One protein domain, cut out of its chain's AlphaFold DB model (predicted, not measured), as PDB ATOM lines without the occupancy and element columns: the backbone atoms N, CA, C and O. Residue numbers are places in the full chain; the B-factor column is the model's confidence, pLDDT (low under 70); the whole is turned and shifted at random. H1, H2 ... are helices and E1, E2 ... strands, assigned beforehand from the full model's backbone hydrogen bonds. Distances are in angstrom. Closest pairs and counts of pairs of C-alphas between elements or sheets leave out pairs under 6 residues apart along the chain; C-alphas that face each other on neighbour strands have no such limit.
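Overview. This is residues 57 to 110, 128 to 154 and 215 to 300 of the 301 residues of a protein of Modestobacter muralis (UniProt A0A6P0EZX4). A twisted sheet of five strands has one helix over each face, H1 on one and H2 on the other. Away from the sheet, the last helix, H3, packs on the short strand E4, and the long link of residues 261 to 286 joins H2 to H3. The printed part has 167 residues, with three named helices and six named strands in the order E1 E2 H1 E3 E4 E5 E6 H2 H3; the sheet is antiparallel, in the order E3 - E1 - E2 - E5 - E6. The class is mixed, helices and strands, with 80 residues, under half, in named elements. The whole is compact, with a radius of gyration of the C-alphas of 14.7 A and spans of 40 by 38 by 24 A.

Along the chain. E1, residues 58 to 65, begins with C-alpha 58 at (180.451, 131.588, 116.641) and is 22.3 A long. E2 is residues 71 to 78, 22.4 A; H1 is residues 84 to 93, 14.2 A. E3, residues 99 to 103, is 13.4 A long, and E4, residues 136 to 138, 7.1 A. E5 is residues 216 to 224, 22.4 A. E6, residues 230 to 239, is 27.2 A long and bends by 57 degrees at residue 233. H2, residues 246 to 260, is 21.4 A long. H3, residues 287 to 298, is 16.3 A long and ends with C-alpha 298 at (153.715, 133.889, 120.859).

Arrangement. In the sheet, E3 and E6 are the edge strands. E1 and E2 form a hairpin, with N 62 and O 74 2.8 A apart, within hydrogen-bond range. Also within range are N 59 and O 102 of E1 and E3, 2.8 A, and N 75 and O 220 of E2 and E5, 2.8 A. E5 and E6 form the other hairpin, with N 221 and O 235 at 2.8 A. E2, H1 and E3 make a split strand-helix-strand unit, two strands of one sheet that are not neighbours, joined through a helix, with E1 between them in the sheet, and its crossover is right-handed. H1 lies over E1 at a height over the sheet of 7.6 A; the closest C-alphas of the two are those of Val 60 and Ala 84, 6.0 A. H2, on the opposite face, lies over E5 and E6 at a height of 8.9 A; the closest C-alphas of E5 and H2 are those of Thr 220 and Glu 256, 5.9 A. These are three layers, a sheet with helices on both faces. H3 is not on the sheet; its closest C-alpha pair with E4 is Asp 289 and Ala 136, 5.1 A. E4 pairs with no named strand. In H1, H2 and H3 every O i to N i+4 pair is within hydrogen-bond range.

Size, cuts and confidence. The C-alphas farthest apart are those of Asp 68 and Ala 281, 41.9 A. Residues 111 to 127 and 155 to 214 are not printed, leaving C-alpha gaps of 20.8 A and 32.5 A. The link from H2 to H3 is long, with 26 residues. The mean pLDDT of the printed part is 87.6; it is under 70 at residues 105 to 110, 128 to 129, 141 to 149, 277 to 281 and 299 to 300.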
ATOM      1  N   ASP A  57     179.479 128.360 114.111       75.00
ATOM      2  CA  ASP A  57     178.509 128.594 115.186       75.00
ATOM      3  C   ASP A  57     178.976 129.692 116.153       75.00
ATOM      4  O   ASP A  57     178.531 129.729 117.299       75.00
ATOM      5  N   LEU A  58     179.936 130.538 115.765       87.44
ATOM      6  CA  LEU A  58     180.451 131.588 116.641       87.44
ATOM      7  C   LEU A  58     179.838 132.940 116.288       87.44
ATOM      8  O   LEU A  58     179.849 133.374 115.141       87.44
ATOM      9  N   THR A  59     179.359 133.625 117.314       89.19
ATOM     10  CA  THR A  59     178.878 134.999 117.272       89.19
ATOM     11  C   THR A  59     179.924 135.889 117.933       89.19
ATOM     12  O   THR A  59     180.474 135.553 118.989       89.19
ATOM     13  N   VAL A  60     180.224 137.031 117.315       93.25
ATOM     14  CA  VAL A  60     181.066 138.065 117.924       93.25
ATOM     15  C   VAL A  60     180.155 139.145 118.477       93.25
ATOM     16  O   VAL A  60     179.371 139.732 117.736       93.25
ATOM     17  N   THR A  61     180.253 139.422 119.774       94.25
ATOM     18  CA  THR A  61     179.423 140.436 120.433       94.25
ATOM     19  C   THR A  61     180.261 141.443 121.206       94.25
ATOM     20  O   THR A  61     181.386 141.159 121.617       94.25
ATOM     21  N   SER A  62     179.719 142.639 121.420       94.88
ATOM     22  CA  SER A  62     180.165 143.577 122.450       94.88
ATOM     23  C   SER A  62     178.966 143.975 123.303       94.88
ATOM     24  O   SER A  62     177.909 144.295 122.767       94.88
ATOM     25  N   SER A  63     179.106 143.951 124.629       93.44
ATOM     26  CA  SER A  63     178.007 144.302 125.538       93.44
ATOM     27  C   SER A  63     178.446 145.298 126.599       93.44
ATOM     28  O   SER A  63     179.479 145.134 127.252       93.44
ATOM     29  N   VAL A  64     177.643 146.335 126.812       93.31
ATOM     30  CA  VAL A  64     177.858 147.342 127.853       93.31
ATOM     31  C   VAL A  64     176.569 147.575 128.628       93.31
ATOM     32  O   VAL A  64     175.487 147.661 128.053       93.31
ATOM     33  N   LYS A  65     176.688 147.695 129.950       93.50
ATOM     34  CA  LYS A  65     175.590 148.166 130.791       93.50
ATOM     35  C   LYS A  65     175.561 149.691 130.752       93.50
ATOM     36  O   LYS A  65     176.572 150.334 131.039       93.50
ATOM     37  N   LEU A  66     174.418 150.250 130.387       94.00
ATOM     38  CA  LEU A  66     174.174 151.685 130.337       94.00
ATOM     39  C   LEU A  66     173.898 152.241 131.745       94.00
ATOM     40  O   LEU A  66     173.647 151.498 132.698       94.00
ATOM     41  N   ALA A  67     173.979 153.566 131.890       94.12
ATOM     42  CA  ALA A  67     173.849 154.242 133.186       94.12
ATOM     43  C   ALA A  67     172.460 154.073 133.833       94.12
ATOM     44  O   ALA A  67     172.347 154.087 135.055       94.12
ATOM     45  N   ASP A  68     171.427 153.884 133.018       92.56
ATOM     46  CA  ASP A  68     170.041 153.619 133.420       92.56
ATOM     47  C   ASP A  68     169.778 152.143 133.776       92.56
ATOM     48  O   ASP A  68     168.675 151.782 134.176       92.56
ATOM     49  N   GLY A  69     170.794 151.281 133.671       91.50
ATOM     50  CA  GLY A  69     170.696 149.855 133.958       91.50
ATOM     51  C   GLY A  69     170.339 148.983 132.757       91.50
ATOM     52  O   GLY A  69     170.416 147.759 132.889       91.50
ATOM     53  N   MET A  70     170.025 149.586 131.609       92.94
ATOM     54  CA  MET A  70     169.789 148.888 130.347       92.94
ATOM     55  C   MET A  70     171.068 148.231 129.829       92.94
ATOM     56  O   MET A  70     172.184 148.592 130.214       92.94
ATOM     57  N   MET A  71     170.918 147.270 128.926       93.44
ATOM     58  CA  MET A  71     172.028 146.642 128.220       93.44
ATOM     59  C   MET A  71     172.067 147.134 126.781       93.44
ATOM     60  O   MET A  71     171.042 147.127 126.110       93.44
ATOM     61  N   SER A  72     173.249 147.518 126.305       94.81
ATOM     62  CA  SER A  72     173.520 147.700 124.881       94.81
ATOM     63  C   SER A  72     174.404 146.555 124.407       94.81
ATOM     64  O   SER A  72     175.511 146.388 124.920       94.81
ATOM     65  N   THR A  73     173.918 145.760 123.460       94.38
ATOM     66  CA  THR A  73     174.678 144.679 122.829       94.38
ATOM     67  C   THR A  73     174.803 144.960 121.344       94.38
ATOM     68  O   THR A  73     173.802 145.232 120.698       94.38
ATOM     69  N   THR A  74     176.009 144.856 120.797       96.19
ATOM     70  CA  THR A  74     176.236 144.813 119.352       96.19
ATOM     71  C   THR A  74     176.682 143.418 118.955       96.19
ATOM     72  O   THR A  74     177.662 142.920 119.505       96.19
ATOM     73  N   THR A  75     175.986 142.813 118.005       95.00
ATOM     74  CA  THR A  75     176.380 141.582 117.317       95.00
ATOM     75  C   THR A  75     177.046 141.952 115.999       95.00
ATOM     76  O   THR A  75     176.569 142.851 115.308       95.00
ATOM     77  N   TYR A  76     178.162 141.303 115.678       95.50
ATOM     78  CA  TYR A  76     178.945 141.563 114.474       95.50
ATOM     79  C   TYR A  76     179.048 140.296 113.621       95.50
ATOM     80  O   TYR A  76     179.509 139.263 114.115       95.50
ATOM     81  N   ASP A  77     178.703 140.414 112.341       93.31
ATOM     82  CA  ASP A  77     178.901 139.376 111.328       93.31
ATOM     83  C   ASP A  77     180.295 139.533 110.689       93.31
ATOM     84  O   ASP A  77     180.606 140.613 110.168       93.31
ATOM     85  N   PRO A  78     181.182 138.520 110.732       93.31
ATOM     86  CA  PRO A  78     182.491 138.588 110.091       93.31
ATOM     87  C   PRO A  78     182.417 138.786 108.579       93.31
ATOM     88  O   PRO A  78     181.716 138.079 107.857       93.31
ATOM     89  N   GLY A  79     183.238 139.707 108.072       92.31
ATOM     90  CA  GLY A  79     183.425 139.885 106.639       92.31
ATOM     91  C   GLY A  79     183.956 138.605 105.969       92.31
ATOM     92  O   GLY A  79     184.611 137.788 106.623       92.31
ATOM     93  N   PRO A  80     183.725 138.407 104.659       89.00
ATOM     94  CA  PRO A  80     184.157 137.201 103.958       89.00
ATOM     95  C   PRO A  80     185.645 136.884 104.157       89.00
ATOM     96  O   PRO A  80     186.514 137.704 103.859       89.00
ATOM     97  N   GLY A  81     185.932 135.666 104.625       88.81
ATOM     98  CA  GLY A  81     187.294 135.186 104.889       88.81
ATOM     99  C   GLY A  81     187.887 135.616 106.237       88.81
ATOM    100  O   GLY A  81     189.033 135.269 106.516       88.81
ATOM    101  N   ILE A  82     187.130 136.338 107.066       91.31
ATOM    102  CA  ILE A  82     187.509 136.717 108.429       91.31
ATOM    103  C   ILE A  82     186.880 135.727 109.412       91.31
ATOM    104  O   ILE A  82     185.674 135.500 109.390       91.31
ATOM    105  N   SER A  83     187.682 135.136 110.296       91.38
ATOM    106  CA  SER A  83     187.156 134.310 111.387       91.38
ATOM    107  C   SER A  83     186.596 135.166 112.529       91.38
ATOM    108  O   SER A  83     187.006 136.312 112.727       91.38
ATOM    109  N   ALA A  84     185.715 134.591 113.352       91.94
ATOM    110  CA  ALA A  84     185.189 135.264 114.542       91.94
ATOM    111  C   ALA A  84     186.303 135.768 115.489       91.94
ATOM    112  O   ALA A  84     186.231 136.884 116.001       91.94
ATOM    113  N   ASP A  85     187.381 134.997 115.668       93.75
ATOM    114  CA  ASP A  85     188.529 135.398 116.495       93.75
ATOM    115  C   ASP A  85     189.340 136.546 115.883       93.75
ATOM    116  O   ASP A  85     189.800 137.439 116.605       93.75
ATOM    117  N   GLN A  86     189.510 136.549 114.555       95.12
ATOM    118  CA  GLN A  86     190.165 137.648 113.841       95.12
ATOM    119  C   GLN A  86     189.355 138.935 113.989       95.12
ATOM    120  O   GLN A  86     189.919 139.961 114.371       95.12
ATOM    121  N   LEU A  87     188.036 138.858 113.784       95.44
ATOM    122  CA  LEU A  87     187.133 139.987 113.985       95.44
ATOM    123  C   LEU A  87     187.174 140.490 115.433       95.44
ATOM    124  O   LEU A  87     187.323 141.685 115.678       95.44
ATOM    125  N   ALA A  88     187.089 139.596 116.418       96.19
ATOM    126  CA  ALA A  88     187.148 139.992 117.820       96.19
ATOM    127  C   ALA A  88     188.483 140.662 118.176       96.19
ATOM    128  O   ALA A  88     188.519 141.625 118.945       96.19
ATOM    129  N   THR A  89     189.589 140.179 117.607       97.12
ATOM    130  CA  THR A  89     190.914 140.784 117.777       97.12
ATOM    131  C   THR A  89     190.966 142.183 117.169       97.12
ATOM    132  O   THR A  89     191.421 143.109 117.844       97.12
ATOM    133  N   SER A  90     190.463 142.373 115.945       97.50
ATOM    134  CA  SER A  90     190.476 143.688 115.296       97.50
ATOM    135  C   SER A  90     189.541 144.688 115.980       97.50
ATOM    136  O   SER A  90     189.926 145.839 116.179       97.50
ATOM    137  N   LEU A  91     188.379 144.249 116.473       97.25
ATOM    138  CA  LEU A  91     187.475 145.077 117.279       97.25
ATOM    139  C   LEU A  91     188.128 145.554 118.583       97.25
ATOM    140  O   LEU A  91     188.022 146.736 118.919       97.25
ATOM    141  N   ARG A  92     188.826 144.664 119.304       97.25
ATOM    142  CA  ARG A  92     189.574 145.031 120.523       97.25
ATOM    143  C   ARG A  92     190.712 145.997 120.209       97.25
ATOM    144  O   ARG A  92     190.893 146.968 120.938       97.25
ATOM    145  N   ALA A  93     191.445 145.770 119.116       96.69
ATOM    146  CA  ALA A  93     192.505 146.671 118.661       96.69
ATOM    147  C   ALA A  93     191.966 148.063 118.283       96.69
ATOM    148  O   ALA A  93     192.635 149.066 118.522       96.69
ATOM    149  N   ALA A  94     190.735 148.134 117.770       96.19
ATOM    150  CA  ALA A  94     190.020 149.381 117.499       96.19
ATOM    151  C   ALA A  94     189.427 150.049 118.760       96.19
ATOM    152  O   ALA A  94     188.772 151.085 118.654       96.19
ATOM    153  N   GLY A  95     189.635 149.480 119.953       96.44
ATOM    154  CA  GLY A  95     189.159 150.032 121.224       96.44
ATOM    155  C   GLY A  95     187.731 149.631 121.608       96.44
ATOM    156  O   GLY A  95     187.202 150.135 122.600       96.44
ATOM    157  N   THR A  96     187.101 148.709 120.872       95.81
ATOM    158  CA  THR A  96     185.789 148.169 121.255       95.81
ATOM    159  C   THR A  96     185.926 147.404 122.570       95.81
ATOM    160  O   THR A  96     186.720 146.469 122.693       95.81
ATOM    161  N   SER A  97     185.156 147.813 123.574       94.38
ATOM    162  CA  SER A  97     185.172 147.200 124.905       94.38
ATOM    163  C   SER A  97     184.273 145.964 124.972       94.38
ATOM    164  O   SER A  97     183.324 145.841 124.205       94.38
ATOM    165  N   ASN A  98     184.549 145.064 125.924       94.38
ATOM    166  CA  ASN A  98     183.733 143.875 126.220       94.38
ATOM    167  C   ASN A  98     183.447 142.971 125.006       94.38
ATOM    168  O   ASN A  98     182.383 142.364 124.926       94.38
ATOM    169  N   VAL A  99     184.396 142.884 124.070       95.38
ATOM    170  CA  VAL A  99     184.273 142.021 122.890       95.38
ATOM    171  C   VAL A  99     184.427 140.555 123.286       95.38
ATOM    172  O   VAL A  99     185.460 140.164 123.850       95.38
ATOM    173  N   ALA A 100     183.448 139.739 122.919       92.25
ATOM    174  CA  ALA A 100     183.397 138.312 123.171       92.25
ATOM    175  C   ALA A 100     183.212 137.520 121.875       92.25
ATOM    176  O   ALA A 100     182.560 137.981 120.944       92.25
ATOM    177  N   VAL A 101     183.780 136.315 121.852       91.44
ATOM    178  CA  VAL A 101     183.472 135.282 120.859       91.44
ATOM    179  C   VAL A 101     182.772 134.170 121.611       91.44
ATOM    180  O   VAL A 101     183.259 133.708 122.644       91.44
ATOM    181  N   VAL A 102     181.603 133.789 121.132       86.31
ATOM    182  CA  VAL A 102     180.650 132.983 121.884       86.31
ATOM    183  C   VAL A 102     179.898 132.076 120.933       86.31
ATOM    184  O   VAL A 102     179.654 132.479 119.803       86.31
ATOM    185  N   PRO A 103     179.496 130.870 121.356       81.94
ATOM    186  CA  PRO A 103     178.561 130.079 120.570       81.94
ATOM    187  C   PRO A 103     177.279 130.874 120.273       81.94
ATOM    188  O   PRO A 103     176.798 131.591 121.152       81.94
ATOM    189  N   ALA A 104     176.681 130.681 119.100       70.44
ATOM    190  CA  ALA A 104     175.433 131.307 118.647       70.44
ATOM    191  C   ALA A 104     174.195 130.962 119.496       70.44
ATOM    192  O   ALA A 104     173.095 131.434 119.256       70.44
ATOM    193  N   SER A 105     174.328 130.089 120.492       59.75
ATOM    194  CA  SER A 105     173.294 129.836 121.504       59.75
ATOM    195  C   SER A 105     173.622 130.453 122.868       59.75
ATOM    196  O   SER A 105     172.805 130.402 123.785       59.75
ATOM    197  N   ALA A 106     174.821 131.015 123.020       57.00
ATOM    198  CA  ALA A 106     175.391 131.487 124.275       57.00
ATOM    199  C   ALA A 106     175.839 132.956 124.204       57.00
ATOM    200  O   ALA A 106     176.529 133.414 125.124       57.00
ATOM    201  N   ALA A 107     175.466 133.695 123.150       51.59
ATOM    202  CA  ALA A 107     176.131 134.936 122.763       51.59
ATOM    203  C   ALA A 107     176.034 136.119 123.746       51.59
ATOM    204  O   ALA A 107     176.706 137.138 123.592       51.59
ATOM    205  N   LEU A 108     175.269 135.953 124.822       49.19
ATOM    206  CA  LEU A 108     175.080 136.942 125.880       49.19
ATOM    207  C   LEU A 108     175.533 136.455 127.276       49.19
ATOM    208  O   LEU A 108     175.393 137.180 128.257       49.19
ATOM    209  N   SER A 109     176.132 135.265 127.384       40.84
ATOM    210  CA  SER A 109     176.563 134.676 128.668       40.84
ATOM    211  C   SER A 109     177.877 135.248 129.241       40.84
ATOM    212  O   SER A 109     178.299 134.864 130.334       40.84
ATOM    213  N   VAL A 110     178.543 136.176 128.538       40.47
ATOM    214  CA  VAL A 110     179.941 136.565 128.845       40.47
ATOM    215  C   VAL A 110     180.071 137.539 130.009       40.47
ATOM    216  O   VAL A 110     181.135 137.637 130.618       40.47
ATOM    217  N   ARG A 128     159.101 130.442 129.392       55.31
ATOM    218  CA  ARG A 128     159.934 131.004 128.323       55.31
ATOM    219  C   ARG A 128     160.387 129.870 127.406       55.31
ATOM    220  O   ARG A 128     160.846 128.832 127.886       55.31
ATOM    221  N   THR A 129     160.204 130.053 126.105       59.03
ATOM    222  CA  THR A 129     160.465 128.999 125.133       59.03
ATOM    223  C   THR A 129     161.956 128.677 125.044       59.03
ATOM    224  O   THR A 129     162.805 129.483 125.422       59.03
ATOM    225  N   ALA A 130     162.286 127.489 124.536       73.31
ATOM    226  CA  ALA A 130     163.662 127.096 124.275       73.31
ATOM    227  C   ALA A 130     164.398 128.149 123.425       73.31
ATOM    228  O   ALA A 130     163.841 128.704 122.479       73.31
ATOM    229  N   CYS A 131     165.684 128.364 123.711       84.56
ATOM    230  CA  CYS A 131     166.592 129.232 122.942       84.56
ATOM    231  C   CYS A 131     166.913 128.720 121.523       84.56
ATOM    232  O   CYS A 131     167.804 129.230 120.843       84.56
ATOM    233  N   SER A 132     166.201 127.690 121.073       87.25
ATOM    234  CA  SER A 132     166.368 127.045 119.782       87.25
ATOM    235  C   SER A 132     165.037 126.502 119.277       87.25
ATOM    236  O   SER A 132     164.287 125.907 120.053       87.25
ATOM    237  N   TYR A 133     164.815 126.585 117.969       86.75
ATOM    238  CA  TYR A 133     163.792 125.818 117.261       86.75
ATOM    239  C   TYR A 133     164.459 125.148 116.065       86.75
ATOM    240  O   TYR A 133     164.930 125.842 115.170       86.75
ATOM    241  N   GLY A 134     164.557 123.814 116.069       88.19
ATOM    242  CA  GLY A 134     165.323 123.089 115.052       88.19
ATOM    243  C   GLY A 134     166.753 123.632 114.951       88.19
ATOM    244  O   GLY A 134     167.538 123.520 115.902       88.19
ATOM    245  N   THR A 135     167.087 124.254 113.825       89.12
ATOM    246  CA  THR A 135     168.418 124.821 113.570       89.12
ATOM    247  C   THR A 135     168.537 126.314 113.859       89.12
ATOM    248  O   THR A 135     169.643 126.811 114.068       89.12
ATOM    249  N   ALA A 136     167.415 127.010 114.006       91.62
ATOM    250  CA  ALA A 136     167.384 128.414 114.376       91.62
ATOM    251  C   ALA A 136     167.695 128.632 115.866       91.62
ATOM    252  O   ALA A 136     167.427 127.772 116.720       91.62
ATOM    253  N   ARG A 137     168.260 129.798 116.186       90.69
ATOM    254  CA  ARG A 137     168.620 130.237 117.543       90.69
ATOM    255  C   ARG A 137     168.074 131.640 117.807       90.69
ATOM    256  O   ARG A 137     167.810 132.401 116.882       90.69
ATOM    257  N   THR A 138     167.888 131.977 119.078       89.69
ATOM    258  CA  THR A 138     167.537 133.332 119.540       89.69
ATOM    259  C   THR A 138     168.521 133.748 120.617       89.69
ATOM    260  O   THR A 138     169.104 132.897 121.297       89.69
ATOM    261  N   PHE A 139     168.693 135.053 120.787       84.25
ATOM    262  CA  PHE A 139     169.558 135.597 121.818       84.25
ATOM    263  C   PHE A 139     169.071 135.207 123.216       84.25
ATOM    264  O   PHE A 139     167.992 135.607 123.660       84.25
ATOM    265  N   CYS A 140     169.919 134.468 123.934       79.62
ATOM    266  CA  CYS A 140     169.662 134.010 125.293       79.62
ATOM    267  C   CYS A 140     170.805 134.404 126.250       79.62
ATOM    268  O   CYS A 140     171.901 133.850 126.174       79.62
ATOM    269  N   PRO A 141     170.574 135.351 127.179       63.78
ATOM    270  CA  PRO A 141     171.596 135.882 128.086       63.78
ATOM    271  C   PRO A 141     171.951 135.009 129.284       63.78
ATOM    272  O   PRO A 141     172.936 135.294 129.960       63.78
ATOM    273  N   SER A 142     171.204 133.940 129.562       63.91
ATOM    274  CA  SER A 142     171.536 133.026 130.659       63.91
ATOM    275  C   SER A 142     172.237 131.776 130.145       63.91
ATOM    276  O   SER A 142     171.857 131.213 129.123       63.91
ATOM    277  N   SER A 143     173.203 131.287 130.927       59.75
ATOM    278  CA  SER A 143     173.757 129.937 130.775       59.75
ATOM    279  C   SER A 143     172.731 128.835 131.065       59.75
ATOM    280  O   SER A 143     172.996 127.673 130.779       59.75
ATOM    281  N   ASP A 144     171.594 129.181 131.675       58.47
ATOM    282  CA  ASP A 144     170.425 128.309 131.757       58.47
ATOM    283  C   ASP A 144     169.501 128.590 130.557       58.47
ATOM    284  O   ASP A 144     168.738 129.566 130.589       58.47
ATOM    285  N   PRO A 145     169.534 127.749 129.507       56.59
ATOM    286  CA  PRO A 145     168.722 127.937 128.307       56.59
ATOM    287  C   PRO A 145     167.214 127.816 128.574       56.59
ATOM    288  O   PRO A 145     166.423 128.185 127.714       56.59
ATOM    289  N   ASN A 146     166.801 127.332 129.751       54.88
ATOM    290  CA  ASN A 146     165.393 127.247 130.145       54.88
ATOM    291  C   ASN A 146     164.927 128.463 130.964       54.88
ATOM    292  O   ASN A 146     163.756 128.549 131.331       54.88
ATOM    293  N   ARG A 147     165.836 129.383 131.314       58.78
ATOM    294  CA  ARG A 147     165.540 130.557 132.159       58.78
ATOM    295  C   ARG A 147     166.110 131.868 131.625       58.78
ATOM    296  O   ARG A 147     165.916 132.907 132.253       58.78
ATOM    297  N   ALA A 148     166.806 131.839 130.492       62.38
ATOM    298  CA  ALA A 148     167.308 133.037 129.841       62.38
ATOM    299  C   ALA A 148     166.141 133.923 129.382       62.38
ATOM    300  O   ALA A 148     165.251 133.433 128.682       62.38
ATOM    301  N   PRO A 149     166.109 135.220 129.735       69.12
ATOM    302  CA  PRO A 149     165.181 136.121 129.087       69.12
ATOM    303  C   PRO A 149     165.575 136.284 127.619       69.12
ATOM    304  O   PRO A 149     166.559 136.947 127.320       69.12
ATOM    305  N   GLN A 150     164.813 135.667 126.718       83.50
ATOM    306  CA  GLN A 150     164.889 135.970 125.289       83.50
ATOM    307  C   GLN A 150     164.663 137.469 125.080       83.50
ATOM    308  O   GLN A 150     163.858 138.063 125.812       83.50
ATOM    309  N   ILE A 151     165.352 138.072 124.108       89.56
ATOM    310  CA  ILE A 151     165.090 139.469 123.759       89.56
ATOM    311  C   ILE A 151     163.960 139.569 122.734       89.56
ATOM    312  O   ILE A 151     163.929 138.811 121.770       89.56
ATOM    313  N   PHE A 152     163.023 140.490 122.945       93.44
ATOM    314  CA  PHE A 152     161.843 140.631 122.088       93.44
ATOM    315  C   PHE A 152     161.330 142.071 122.042       93.44
ATOM    316  O   PHE A 152     161.485 142.838 122.995       93.44
ATOM    317  N   TRP A 153     160.663 142.432 120.949       96.06
ATOM    318  CA  TRP A 153     159.875 143.660 120.845       96.06
ATOM    319  C   TRP A 153     158.519 143.535 121.545       96.06
ATOM    320  O   TRP A 153     157.799 142.558 121.370       96.06
ATOM    321  N   SER A 154     158.144 144.546 122.321       94.94
ATOM    322  CA  SER A 154     156.824 144.642 122.956       94.94
ATOM    323  C   SER A 154     155.715 144.983 121.964       94.94
ATOM    324  O   SER A 154     155.939 145.718 121.009       94.94
ATOM    325  N   ASP A 215     186.395 144.789 110.024       95.75
ATOM    326  CA  ASP A 215     186.401 143.432 109.470       95.75
ATOM    327  C   ASP A 215     185.048 142.717 109.570       95.75
ATOM    328  O   ASP A 215     184.976 141.513 109.353       95.75
ATOM    329  N   TRP A 216     183.976 143.446 109.887       95.75
ATOM    330  CA  TRP A 216     182.604 142.931 109.885       95.75
ATOM    331  C   TRP A 216     181.854 143.347 108.612       95.75
ATOM    332  O   TRP A 216     182.046 144.467 108.124       95.75
ATOM    333  N   SER A 217     181.004 142.465 108.078       95.00
ATOM    334  CA  SER A 217     180.080 142.703 106.952       95.00
ATOM    335  C   SER A 217     178.797 143.397 107.387       95.00
ATOM    336  O   SER A 217     178.293 144.254 106.659       95.00
ATOM    337  N   GLY A 218     178.304 143.072 108.576       96.19
ATOM    338  CA  GLY A 218     177.177 143.736 109.212       96.19
ATOM    339  C   GLY A 218     177.366 143.838 110.724       96.19
ATOM    340  O   GLY A 218     178.192 143.143 111.322       96.19
ATOM    341  N   ALA A 219     176.665 144.791 111.325       97.50
ATOM    342  CA  ALA A 219     176.613 144.944 112.767       97.50
ATOM    343  C   ALA A 219     175.215 145.383 113.196       97.50
ATOM    344  O   ALA A 219     174.702 146.400 112.717       97.50
ATOM    345  N   THR A 220     174.632 144.669 114.151       98.00
ATOM    346  CA  THR A 220     173.321 144.980 114.720       98.00
ATOM    347  C   THR A 220     173.453 145.278 116.202       98.00
ATOM    348  O   THR A 220     173.982 144.477 116.965       98.00
ATOM    349  N   ASN A 221     172.972 146.447 116.614       97.44
ATOM    350  CA  ASN A 221     172.931 146.875 118.004       97.44
ATOM    351  C   ASN A 221     171.505 146.786 118.558       97.44
ATOM    352  O   ASN A 221     170.567 147.237 117.903       97.44
ATOM    353  N   HIS A 222     171.375 146.300 119.791       95.25
ATOM    354  CA  HIS A 222     170.159 146.331 120.599       95.25
ATOM    355  C   HIS A 222     170.412 147.050 121.913       95.25
ATOM    356  O   HIS A 222     171.369 146.740 122.619       95.25
ATOM    357  N   ASN A 223     169.475 147.905 122.300       95.62
ATOM    358  CA  ASN A 223     169.296 148.351 123.670       95.62
ATOM    359  C   ASN A 223     168.101 147.605 124.262       95.62
ATOM    360  O   ASN A 223     166.999 147.680 123.715       95.62
ATOM    361  N   TRP A 224     168.299 146.884 125.360       94.19
ATOM    362  CA  TRP A 224     167.283 146.004 125.938       94.19
ATOM    363  C   TRP A 224     167.334 145.989 127.465       94.19
ATOM    364  O   TRP A 224     168.366 146.263 128.083       94.19
ATOM    365  N   ASP A 225     166.185 145.722 128.078       92.00
ATOM    366  CA  ASP A 225     166.028 145.679 129.528       92.00
ATOM    367  C   ASP A 225     166.404 144.281 130.034       92.00
ATOM    368  O   ASP A 225     165.685 143.318 129.747       92.00
ATOM    369  N   PRO A 226     167.490 144.136 130.817       87.50
ATOM    370  CA  PRO A 226     167.938 142.832 131.287       87.50
ATOM    371  C   PRO A 226     166.976 142.140 132.255       87.50
ATOM    372  O   PRO A 226     167.079 140.928 132.445       87.50
ATOM    373  N   SER A 227     166.048 142.875 132.871       85.06
ATOM    374  CA  SER A 227     165.069 142.309 133.800       85.06
ATOM    375  C   SER A 227     163.884 141.652 133.087       85.06
ATOM    376  O   SER A 227     163.350 140.649 133.566       85.06
ATOM    377  N   THR A 228     163.498 142.174 131.921       85.88
ATOM    378  CA  THR A 228     162.332 141.695 131.166       85.88
ATOM    379  C   THR A 228     162.716 140.930 129.899       85.88
ATOM    380  O   THR A 228     162.022 139.974 129.537       85.88
ATOM    381  N   GLY A 229     163.841 141.284 129.273       88.00
ATOM    382  CA  GLY A 229     164.216 140.897 127.910       88.00
ATOM    383  C   GLY A 229     163.688 141.869 126.846       88.00
ATOM    384  O   GLY A 229     163.946 141.698 125.663       88.00
ATOM    385  N   ARG A 230     162.941 142.908 127.220       92.31
ATOM    386  CA  ARG A 230     162.310 143.795 126.240       92.31
ATOM    387  C   ARG A 230     163.359 144.625 125.493       92.31
ATOM    388  O   ARG A 230     164.141 145.340 126.119       92.31
ATOM    389  N   ILE A 231     163.333 144.579 124.166       95.19
ATOM    390  CA  ILE A 231     164.094 145.485 123.304       95.19
ATOM    391  C   ILE A 231     163.421 146.863 123.353       95.19
ATOM    392  O   ILE A 231     162.205 146.985 123.199       95.19
ATOM    393  N   ILE A 232     164.219 147.897 123.601       96.38
ATOM    394  CA  ILE A 232     163.795 149.304 123.690       96.38
ATOM    395  C   ILE A 232     164.307 150.116 122.496       96.38
ATOM    396  O   ILE A 232     163.734 151.144 122.149       96.38
ATOM    397  N   GLY A 233     165.363 149.653 121.830       96.94
ATOM    398  CA  GLY A 233     165.837 150.240 120.584       96.94
ATOM    399  C   GLY A 233     166.794 149.307 119.860       96.94
ATOM    400  O   GLY A 233     167.443 148.476 120.491       96.94
ATOM    401  N   ALA A 234     166.891 149.453 118.543       98.06
ATOM    402  CA  ALA A 234     167.872 148.736 117.747       98.06
ATOM    403  C   ALA A 234     168.315 149.560 116.535       98.06
ATOM    404  O   ALA A 234     167.620 150.478 116.089       98.06
ATOM    405  N   SER A 235     169.477 149.219 115.993       98.44
ATOM    406  CA  SER A 235     169.968 149.755 114.724       98.44
ATOM    407  C   SER A 235     170.891 148.758 114.044       98.44
ATOM    408  O   SER A 235     171.527 147.949 114.715       98.44
ATOM    409  N   THR A 236     171.001 148.863 112.726       98.38
ATOM    410  CA  THR A 236     171.861 148.012 111.906       98.38
ATOM    411  C   THR A 236     172.782 148.870 111.050       98.38
ATOM    412  O   THR A 236     172.374 149.905 110.521       98.38
ATOM    413  N   GLN A 237     174.024 148.424 110.894       98.38
ATOM    414  CA  GLN A 237     175.021 148.995 109.997       98.38
ATOM    415  C   GLN A 237     175.474 147.927 109.002       98.38
ATOM    416  O   GLN A 237     175.815 146.812 109.386       98.38
ATOM    417  N   LEU A 238     175.486 148.282 107.721       97.56
ATOM    418  CA  LEU A 238     175.793 147.388 106.610       97.56
ATOM    419  C   LEU A 238     177.070 147.853 105.909       97.56
ATOM    420  O   LEU A 238     177.136 148.977 105.400       97.56
ATOM    421  N   ASN A 239     178.096 147.004 105.880       95.69
ATOM    422  CA  ASN A 239     179.418 147.406 105.418       95.69
ATOM    423  C   ASN A 239     179.612 147.203 103.913       95.69
ATOM    424  O   ASN A 239     179.775 146.088 103.409       95.69
ATOM    425  N   GLU A 240     179.700 148.319 103.193       94.25
ATOM    426  CA  GLU A 240     179.909 148.375 101.744       94.25
ATOM    427  C   GLU A 240     181.288 147.846 101.318       94.25
ATOM    428  O   GLU A 240     181.495 147.512 100.153       94.25
ATOM    429  N   ARG A 241     182.240 147.699 102.251       93.06
ATOM    430  CA  ARG A 241     183.558 147.098 101.979       93.06
ATOM    431  C   ARG A 241     183.463 145.631 101.532       93.06
ATOM    432  O   ARG A 241     184.315 145.171 100.755       93.06
ATOM    433  N   TRP A 242     182.469 144.905 102.046       90.06
ATOM    434  CA  TRP A 242     182.422 143.439 102.018       90.06
ATOM    435  C   TRP A 242     181.364 142.866 101.075       90.06
ATOM    436  O   TRP A 242     181.630 141.867 100.404       90.06
ATOM    437  N   ALA A 243     180.199 143.499 100.950       78.62
ATOM    438  CA  ALA A 243     179.179 143.065 100.002       78.62
ATOM    439  C   ALA A 243     179.560 143.512  98.578       78.62
ATOM    440  O   ALA A 243     179.566 144.696  98.269       78.62
ATOM    441  N   ARG A 244     179.930 142.574  97.695       79.94
ATOM    442  CA  ARG A 244     180.420 142.903  96.333       79.94
ATOM    443  C   ARG A 244     179.507 142.459  95.194       79.94
ATOM    444  O   ARG A 244     179.801 142.741  94.039       79.94
ATOM    445  N   GLN A 245     178.401 141.789  95.506       89.88
ATOM    446  CA  GLN A 245     177.444 141.297  94.514       89.88
ATOM    447  C   GLN A 245     176.019 141.280  95.078       89.88
ATOM    448  O   GLN A 245     175.875 141.180  96.301       89.88
ATOM    449  N   PRO A 246     174.976 141.353  94.225       92.19
ATOM    450  CA  PRO A 246     173.577 141.472  94.655       92.19
ATOM    451  C   PRO A 246     173.153 140.453  95.717       92.19
ATOM    452  O   PRO A 246     172.501 140.804  96.698       92.19
ATOM    453  N   ASP A 247     173.589 139.203  95.568       90.94
ATOM    454  CA  ASP A 247     173.254 138.136  96.511       90.94
ATOM    455  C   ASP A 247     173.915 138.336  97.886       90.94
ATOM    456  O   ASP A 247     173.296 138.055  98.911       90.94
ATOM    457  N   GLY A 248     175.128 138.902  97.923       91.62
ATOM    458  CA  GLY A 248     175.815 139.257  99.167       91.62
ATOM    459  C   GLY A 248     175.099 140.389  99.902       91.62
ATOM    460  O   GLY A 248     174.824 140.262 101.091       91.62
ATOM    461  N   TYR A 249     174.699 141.442  99.179       94.12
ATOM    462  CA  TYR A 249     173.885 142.524  99.746       94.12
ATOM    463  C   TYR A 249     172.574 141.991 100.333       94.12
ATOM    464  O   TYR A 249     172.206 142.329 101.459       94.12
ATOM    465  N   ARG A 250     171.874 141.119  99.595       95.12
ATOM    466  CA  ARG A 250     170.603 140.541 100.048       95.12
ATOM    467  C   ARG A 250     170.766 139.668 101.288       95.12
ATOM    468  O   ARG A 250     169.917 139.768 102.178       95.12
ATOM    469  N   LYS A 251     171.809 138.834 101.336       94.31
ATOM    470  CA  LYS A 251     172.124 137.983 102.486       94.31
ATOM    471  C   LYS A 251     172.443 138.815 103.723       94.31
ATOM    472  O   LYS A 251     171.766 138.632 104.724       94.31
ATOM    473  N   THR A 252     173.403 139.737 103.648       95.19
ATOM    474  CA  THR A 252     173.819 140.538 104.812       95.19
ATOM    475  C   THR A 252     172.643 141.320 105.389       95.19
ATOM    476  O   THR A 252     172.397 141.255 106.582       95.19
ATOM    477  N   VAL A 253     171.825 141.967 104.553       97.12
ATOM    478  CA  VAL A 253     170.607 142.638 105.041       97.12
ATOM    479  C   VAL A 253     169.672 141.640 105.719       97.12
ATOM    480  O   VAL A 253     169.197 141.900 106.815       97.12
ATOM    481  N   CYS A 254     169.397 140.497 105.085       97.81
ATOM    482  CA  CYS A 254     168.536 139.465 105.664       97.81
ATOM    483  C   CYS A 254     168.995 139.053 107.067       97.81
ATOM    484  O   CYS A 254     168.176 139.020 107.983       97.81
ATOM    485  N   HIS A 255     170.295 138.794 107.194       96.94
ATOM    486  CA  HIS A 255     170.971 138.369 108.407       96.94
ATOM    487  C   HIS A 255     170.826 139.404 109.525       96.94
ATOM    488  O   HIS A 255     170.258 139.131 110.582       96.94
ATOM    489  N   GLU A 256     171.236 140.642 109.251       97.88
ATOM    490  CA  GLU A 256     171.193 141.709 110.246       97.88
ATOM    491  C   GLU A 256     169.760 142.056 110.674       97.88
ATOM    492  O   GLU A 256     169.490 142.269 111.855       97.88
ATOM    493  N   LEU A 257     168.799 142.056 109.741       98.50
ATOM    494  CA  LEU A 257     167.399 142.275 110.107       98.50
ATOM    495  C   LEU A 257     166.845 141.123 110.962       98.50
ATOM    496  O   LEU A 257     165.991 141.364 111.809       98.50
ATOM    497  N   GLY A 258     167.336 139.894 110.798       97.88
ATOM    498  CA  GLY A 258     166.982 138.793 111.693       97.88
ATOM    499  C   GLY A 258     167.487 139.030 113.115       97.88
ATOM    500  O   GLY A 258     166.720 138.873 114.070       97.88
ATOM    501  N   HIS A 259     168.725 139.513 113.266       97.31
ATOM    502  CA  HIS A 259     169.242 139.935 114.568       97.31
ATOM    503  C   HIS A 259     168.370 141.003 115.214       97.31
ATOM    504  O   HIS A 259     168.010 140.861 116.382       97.31
ATOM    505  N   VAL A 260     167.949 142.028 114.465       97.94
ATOM    506  CA  VAL A 260     167.026 143.066 114.962       97.94
ATOM    507  C   VAL A 260     165.760 142.458 115.572       97.94
ATOM    508  O   VAL A 260     165.268 142.957 116.585       97.94
ATOM    509  N   LEU A 261     165.236 141.383 114.985       97.25
ATOM    510  CA  LEU A 261     164.012 140.715 115.434       97.25
ATOM    511  C   LEU A 261     164.226 139.774 116.635       97.25
ATOM    512  O   LEU A 261     163.248 139.229 117.145       97.25
ATOM    513  N   GLY A 262     165.464 139.618 117.110       93.94
ATOM    514  CA  GLY A 262     165.829 138.795 118.266       93.94
ATOM    515  C   GLY A 262     166.443 137.437 117.911       93.94
ATOM    516  O   GLY A 262     166.676 136.622 118.805       93.94
ATOM    517  N   MET A 263     166.721 137.168 116.633       94.38
ATOM    518  CA  MET A 263     167.353 135.917 116.191       94.38
ATOM    519  C   MET A 263     168.865 135.949 116.417       94.38
ATOM    520  O   MET A 263     169.494 136.970 116.173       94.38
ATOM    521  N   ASP A 264     169.460 134.832 116.823       92.56
ATOM    522  CA  ASP A 264     170.917 134.624 116.756       92.56
ATOM    523  C   ASP A 264     171.232 133.794 115.495       92.56
ATOM    524  O   ASP A 264     170.321 133.467 114.724       92.56
ATOM    525  N   HIS A 265     172.497 133.457 115.253       93.25
ATOM    526  CA  HIS A 265     172.861 132.683 114.073       93.25
ATOM    527  C   HIS A 265     172.154 131.316 114.046       93.25
ATOM    528  O   HIS A 265     172.091 130.588 115.043       93.25
ATOM    529  N   ASN A 266     171.635 130.942 112.879       91.81
ATOM    530  CA  ASN A 266     171.175 129.584 112.599       91.81
ATOM    531  C   ASN A 266     172.404 128.673 112.482       91.81
ATOM    532  O   ASN A 266     173.458 129.148 112.086       91.81
ATOM    533  N   VAL A 267     172.299 127.388 112.822       88.38
ATOM    534  CA  VAL A 267     173.436 126.439 112.744       88.38
ATOM    535  C   VAL A 267     173.537 125.717 111.391       88.38
ATOM    536  O   VAL A 267     174.213 124.696 111.262       88.38
ATOM    537  N   GLN A 268     172.781 126.170 110.392       86.94
ATOM    538  CA  GLN A 268     172.767 125.592 109.052       86.94
ATOM    539  C   GLN A 268     173.094 126.627 108.007       86.94
ATOM    540  O   GLN A 268     172.575 127.741 108.041       86.94
ATOM    541  N   ASP A 269     173.856 126.180 107.016       87.38
ATOM    542  CA  ASP A 269     174.266 126.997 105.889       87.38
ATOM    543  C   ASP A 269     173.095 127.512 105.061       87.38
ATOM    544  O   ASP A 269     173.151 128.639 104.597       87.38
ATOM    545  N   TYR A 270     171.994 126.767 104.944       89.19
ATOM    546  CA  TYR A 270     170.913 127.133 104.031       89.19
ATOM    547  C   TYR A 270     170.026 128.322 104.446       89.19
ATOM    548  O   TYR A 270     169.134 128.704 103.679       89.19
ATOM    549  N   SER A 271     170.263 128.914 105.618       93.50
ATOM    550  CA  SER A 271     169.560 130.097 106.122       93.50
ATOM    551  C   SER A 271     170.374 131.375 105.909       93.50
ATOM    552  O   SER A 271     171.599 131.382 106.030       93.50
ATOM    553  N   CYS A 272     169.704 132.508 105.668       95.44
ATOM    554  CA  CYS A 272     170.388 133.800 105.712       95.44
ATOM    555  C   CYS A 272     170.935 134.157 107.103       95.44
ATOM    556  O   CYS A 272     171.824 134.996 107.180       95.44
ATOM    557  N   MET A 273     170.458 133.504 108.170       95.06
ATOM    558  CA  MET A 273     170.973 133.627 109.537       95.06
ATOM    559  C   MET A 273     172.239 132.796 109.786       95.06
ATOM    560  O   MET A 273     172.727 132.765 110.910       95.06
ATOM    561  N   TRP A 274     172.791 132.112 108.782       91.12
ATOM    562  CA  TRP A 274     174.075 131.429 108.923       91.12
ATOM    563  C   TRP A 274     175.219 132.422 109.150       91.12
ATOM    564  O   TRP A 274     175.364 133.369 108.375       91.12
ATOM    565  N   ALA A 275     176.055 132.174 110.163       86.19
ATOM    566  CA  ALA A 275     177.143 133.074 110.568       86.19
ATOM    567  C   ALA A 275     178.246 133.235 109.511       86.19
ATOM    568  O   ALA A 275     179.023 134.182 109.544       86.19
ATOM    569  N   ASN A 276     178.398 132.269 108.599       80.38
ATOM    570  CA  ASN A 276     179.477 132.329 107.626       80.38
ATOM    571  C   ASN A 276     179.055 133.130 106.391       80.38
ATOM    572  O   ASN A 276     178.324 132.634 105.531       80.38
ATOM    573  N   SER A 277     179.577 134.346 106.251       67.69
ATOM    574  CA  SER A 277     179.291 135.263 105.144       67.69
ATOM    575  C   SER A 277     179.839 134.822 103.773       67.69
ATOM    576  O   SER A 277     179.370 135.339 102.755       67.69
ATOM    577  N   THR A 278     180.738 133.827 103.682       66.25
ATOM    578  CA  THR A 278     181.329 133.399 102.392       66.25
ATOM    579  C   THR A 278     180.336 132.716 101.450       66.25
ATOM    580  O   THR A 278     180.547 132.689 100.237       66.25
ATOM    581  N   GLU A 279     179.245 132.171 101.986       62.16
ATOM    582  CA  GLU A 279     178.244 131.429 101.216       62.16
ATOM    583  C   GLU A 279     177.095 132.342 100.793       62.16
ATOM    584  O   GLU A 279     176.171 132.644 101.545       62.16
ATOM    585  N   VAL A 280     177.170 132.807  99.555       65.75
ATOM    586  CA  VAL A 280     176.255 133.796  98.966       65.75
ATOM    587  C   VAL A 280     174.887 133.194  98.597       65.75
ATOM    588  O   VAL A 280     173.975 133.908  98.189       65.75
ATOM    589  N   ALA A 281     174.727 131.874  98.725       68.81
ATOM    590  CA  ALA A 281     173.552 131.153  98.243       68.81
ATOM    591  C   ALA A 281     172.281 131.396  99.086       68.81
ATOM    592  O   ALA A 281     171.170 131.142  98.614       68.81
ATOM    593  N   HIS A 282     172.412 131.935 100.301       88.25
ATOM    594  CA  HIS A 282     171.342 131.915 101.301       88.25
ATOM    595  C   HIS A 282     170.850 133.323 101.616       88.25
ATOM    596  O   HIS A 282     171.369 134.043 102.462       88.25
ATOM    597  N   ARG A 283     169.850 133.742 100.840       93.19
ATOM    598  CA  ARG A 283     169.356 135.128 100.769       93.19
ATOM    599  C   ARG A 283     168.098 135.382 101.598       93.19
ATOM    600  O   ARG A 283     167.623 136.515 101.656       93.19
ATOM    601  N   VAL A 284     167.528 134.325 102.166       95.44
ATOM    602  CA  VAL A 284     166.249 134.329 102.880       95.44
ATOM    603  C   VAL A 284     166.353 133.473 104.147       95.44
ATOM    604  O   VAL A 284     167.169 132.548 104.160       95.44
ATOM    605  N   PRO A 285     165.561 133.761 105.193       96.19
ATOM    606  CA  PRO A 285     165.401 132.850 106.320       96.19
ATOM    607  C   PRO A 285     164.835 131.502 105.864       96.19
ATOM    608  O   PRO A 285     164.105 131.416 104.868       96.19
ATOM    609  N   ASP A 286     165.156 130.453 106.609       94.25
ATOM    610  CA  ASP A 286     164.575 129.130 106.433       94.25
ATOM    611  C   ASP A 286     163.269 128.968 107.238       94.25
ATOM    612  O   ASP A 286     162.743 129.904 107.845       94.25
ATOM    613  N   SER A 287     162.691 127.764 107.222       94.44
ATOM    614  CA  SER A 287     161.471 127.494 107.985       94.44
ATOM    615  C   SER A 287     161.657 127.543 109.499       94.44
ATOM    616  O   SER A 287     160.728 127.962 110.186       94.44
ATOM    617  N   ASP A 288     162.802 127.101 110.009       93.56
ATOM    618  CA  ASP A 288     163.097 127.076 111.439       93.56
ATOM    619  C   ASP A 288     163.259 128.500 111.981       93.56
ATOM    620  O   ASP A 288     162.770 128.778 113.074       93.56
ATOM    621  N   ASP A 289     163.818 129.424 111.195       95.75
ATOM    622  CA  ASP A 289     163.911 130.844 111.554       95.75
ATOM    623  C   ASP A 289     162.523 131.473 111.741       95.75
ATOM    624  O   ASP A 289     162.248 132.123 112.750       95.75
ATOM    625  N   PHE A 290     161.608 131.231 110.795       95.88
ATOM    626  CA  PHE A 290     160.226 131.705 110.901       95.88
ATOM    627  C   PHE A 290     159.493 131.099 112.099       95.88
ATOM    628  O   PHE A 290     158.768 131.796 112.807       95.88
ATOM    629  N   ASN A 291     159.668 129.799 112.335       93.06
ATOM    630  CA  ASN A 291     159.040 129.118 113.463       93.06
ATOM    631  C   ASN A 291     159.598 129.604 114.804       93.06
ATOM    632  O   ASN A 291     158.854 129.702 115.781       93.06
ATOM    633  N   MET A 292     160.889 129.924 114.852       92.12
ATOM    634  CA  MET A 292     161.525 130.489 116.029       92.12
ATOM    635  C   MET A 292     160.952 131.865 116.360       92.12
ATOM    636  O   MET A 292     160.549 132.081 117.499       92.12
ATOM    637  N   LEU A 293     160.821 132.764 115.379       93.69
ATOM    638  CA  LEU A 293     160.167 134.060 115.589       93.69
ATOM    639  C   LEU A 293     158.707 133.900 116.026       93.69
ATOM    640  O   LEU A 293     158.288 134.522 116.998       93.69
ATOM    641  N   ALA A 294     157.946 133.029 115.361       92.25
ATOM    642  CA  ALA A 294     156.572 132.719 115.755       92.25
ATOM    643  C   ALA A 294     156.483 132.284 117.223       92.25
ATOM    644  O   ALA A 294     155.593 132.699 117.962       92.25
ATOM    645  N   THR A 295     157.442 131.469 117.648       89.31
ATOM    646  CA  THR A 295     157.541 130.958 119.008       89.31
ATOM    647  C   THR A 295     157.936 132.052 120.002       89.31
ATOM    648  O   THR A 295     157.276 132.199 121.030       89.31
ATOM    649  N   LEU A 296     158.961 132.846 119.681       89.69
ATOM    650  CA  LEU A 296     159.442 133.979 120.475       89.69
ATOM    651  C   LEU A 296     158.320 134.986 120.751       89.69
ATOM    652  O   LEU A 296     158.114 135.400 121.890       89.69
ATOM    653  N   TYR A 297     157.541 135.323 119.723       91.44
ATOM    654  CA  TYR A 297     156.494 136.337 119.821       91.44
ATOM    655  C   TYR A 297     155.110 135.798 120.199       91.44
ATOM    656  O   TYR A 297     154.210 136.576 120.505       91.44
ATOM    657  N   SER A 298     154.936 134.476 120.287       86.88
ATOM    658  CA  SER A 298     153.715 133.889 120.859       86.88
ATOM    659  C   SER A 298     153.544 134.191 122.354       86.88
ATOM    660  O   SER A 298     152.419 134.188 122.846       86.88
ATOM    661  N   ILE A 299     154.644 134.485 123.061       68.56
ATOM    662  CA  ILE A 299     154.670 134.761 124.508       68.56
ATOM    663  C   ILE A 299     154.182 136.182 124.836       68.56
ATOM    664  O   ILE A 299     153.763 136.450 125.959       68.56
ATOM    665  N   VAL A 300     154.262 137.103 123.874       61.69
ATOM    666  CA  VAL A 300     154.035 138.545 124.089       61.69
ATOM    667  C   VAL A 300     152.559 138.936 123.893       61.69
ATOM    668  O   VAL A 300     152.204 140.106 124.030       61.69
TER     669      VAL A 300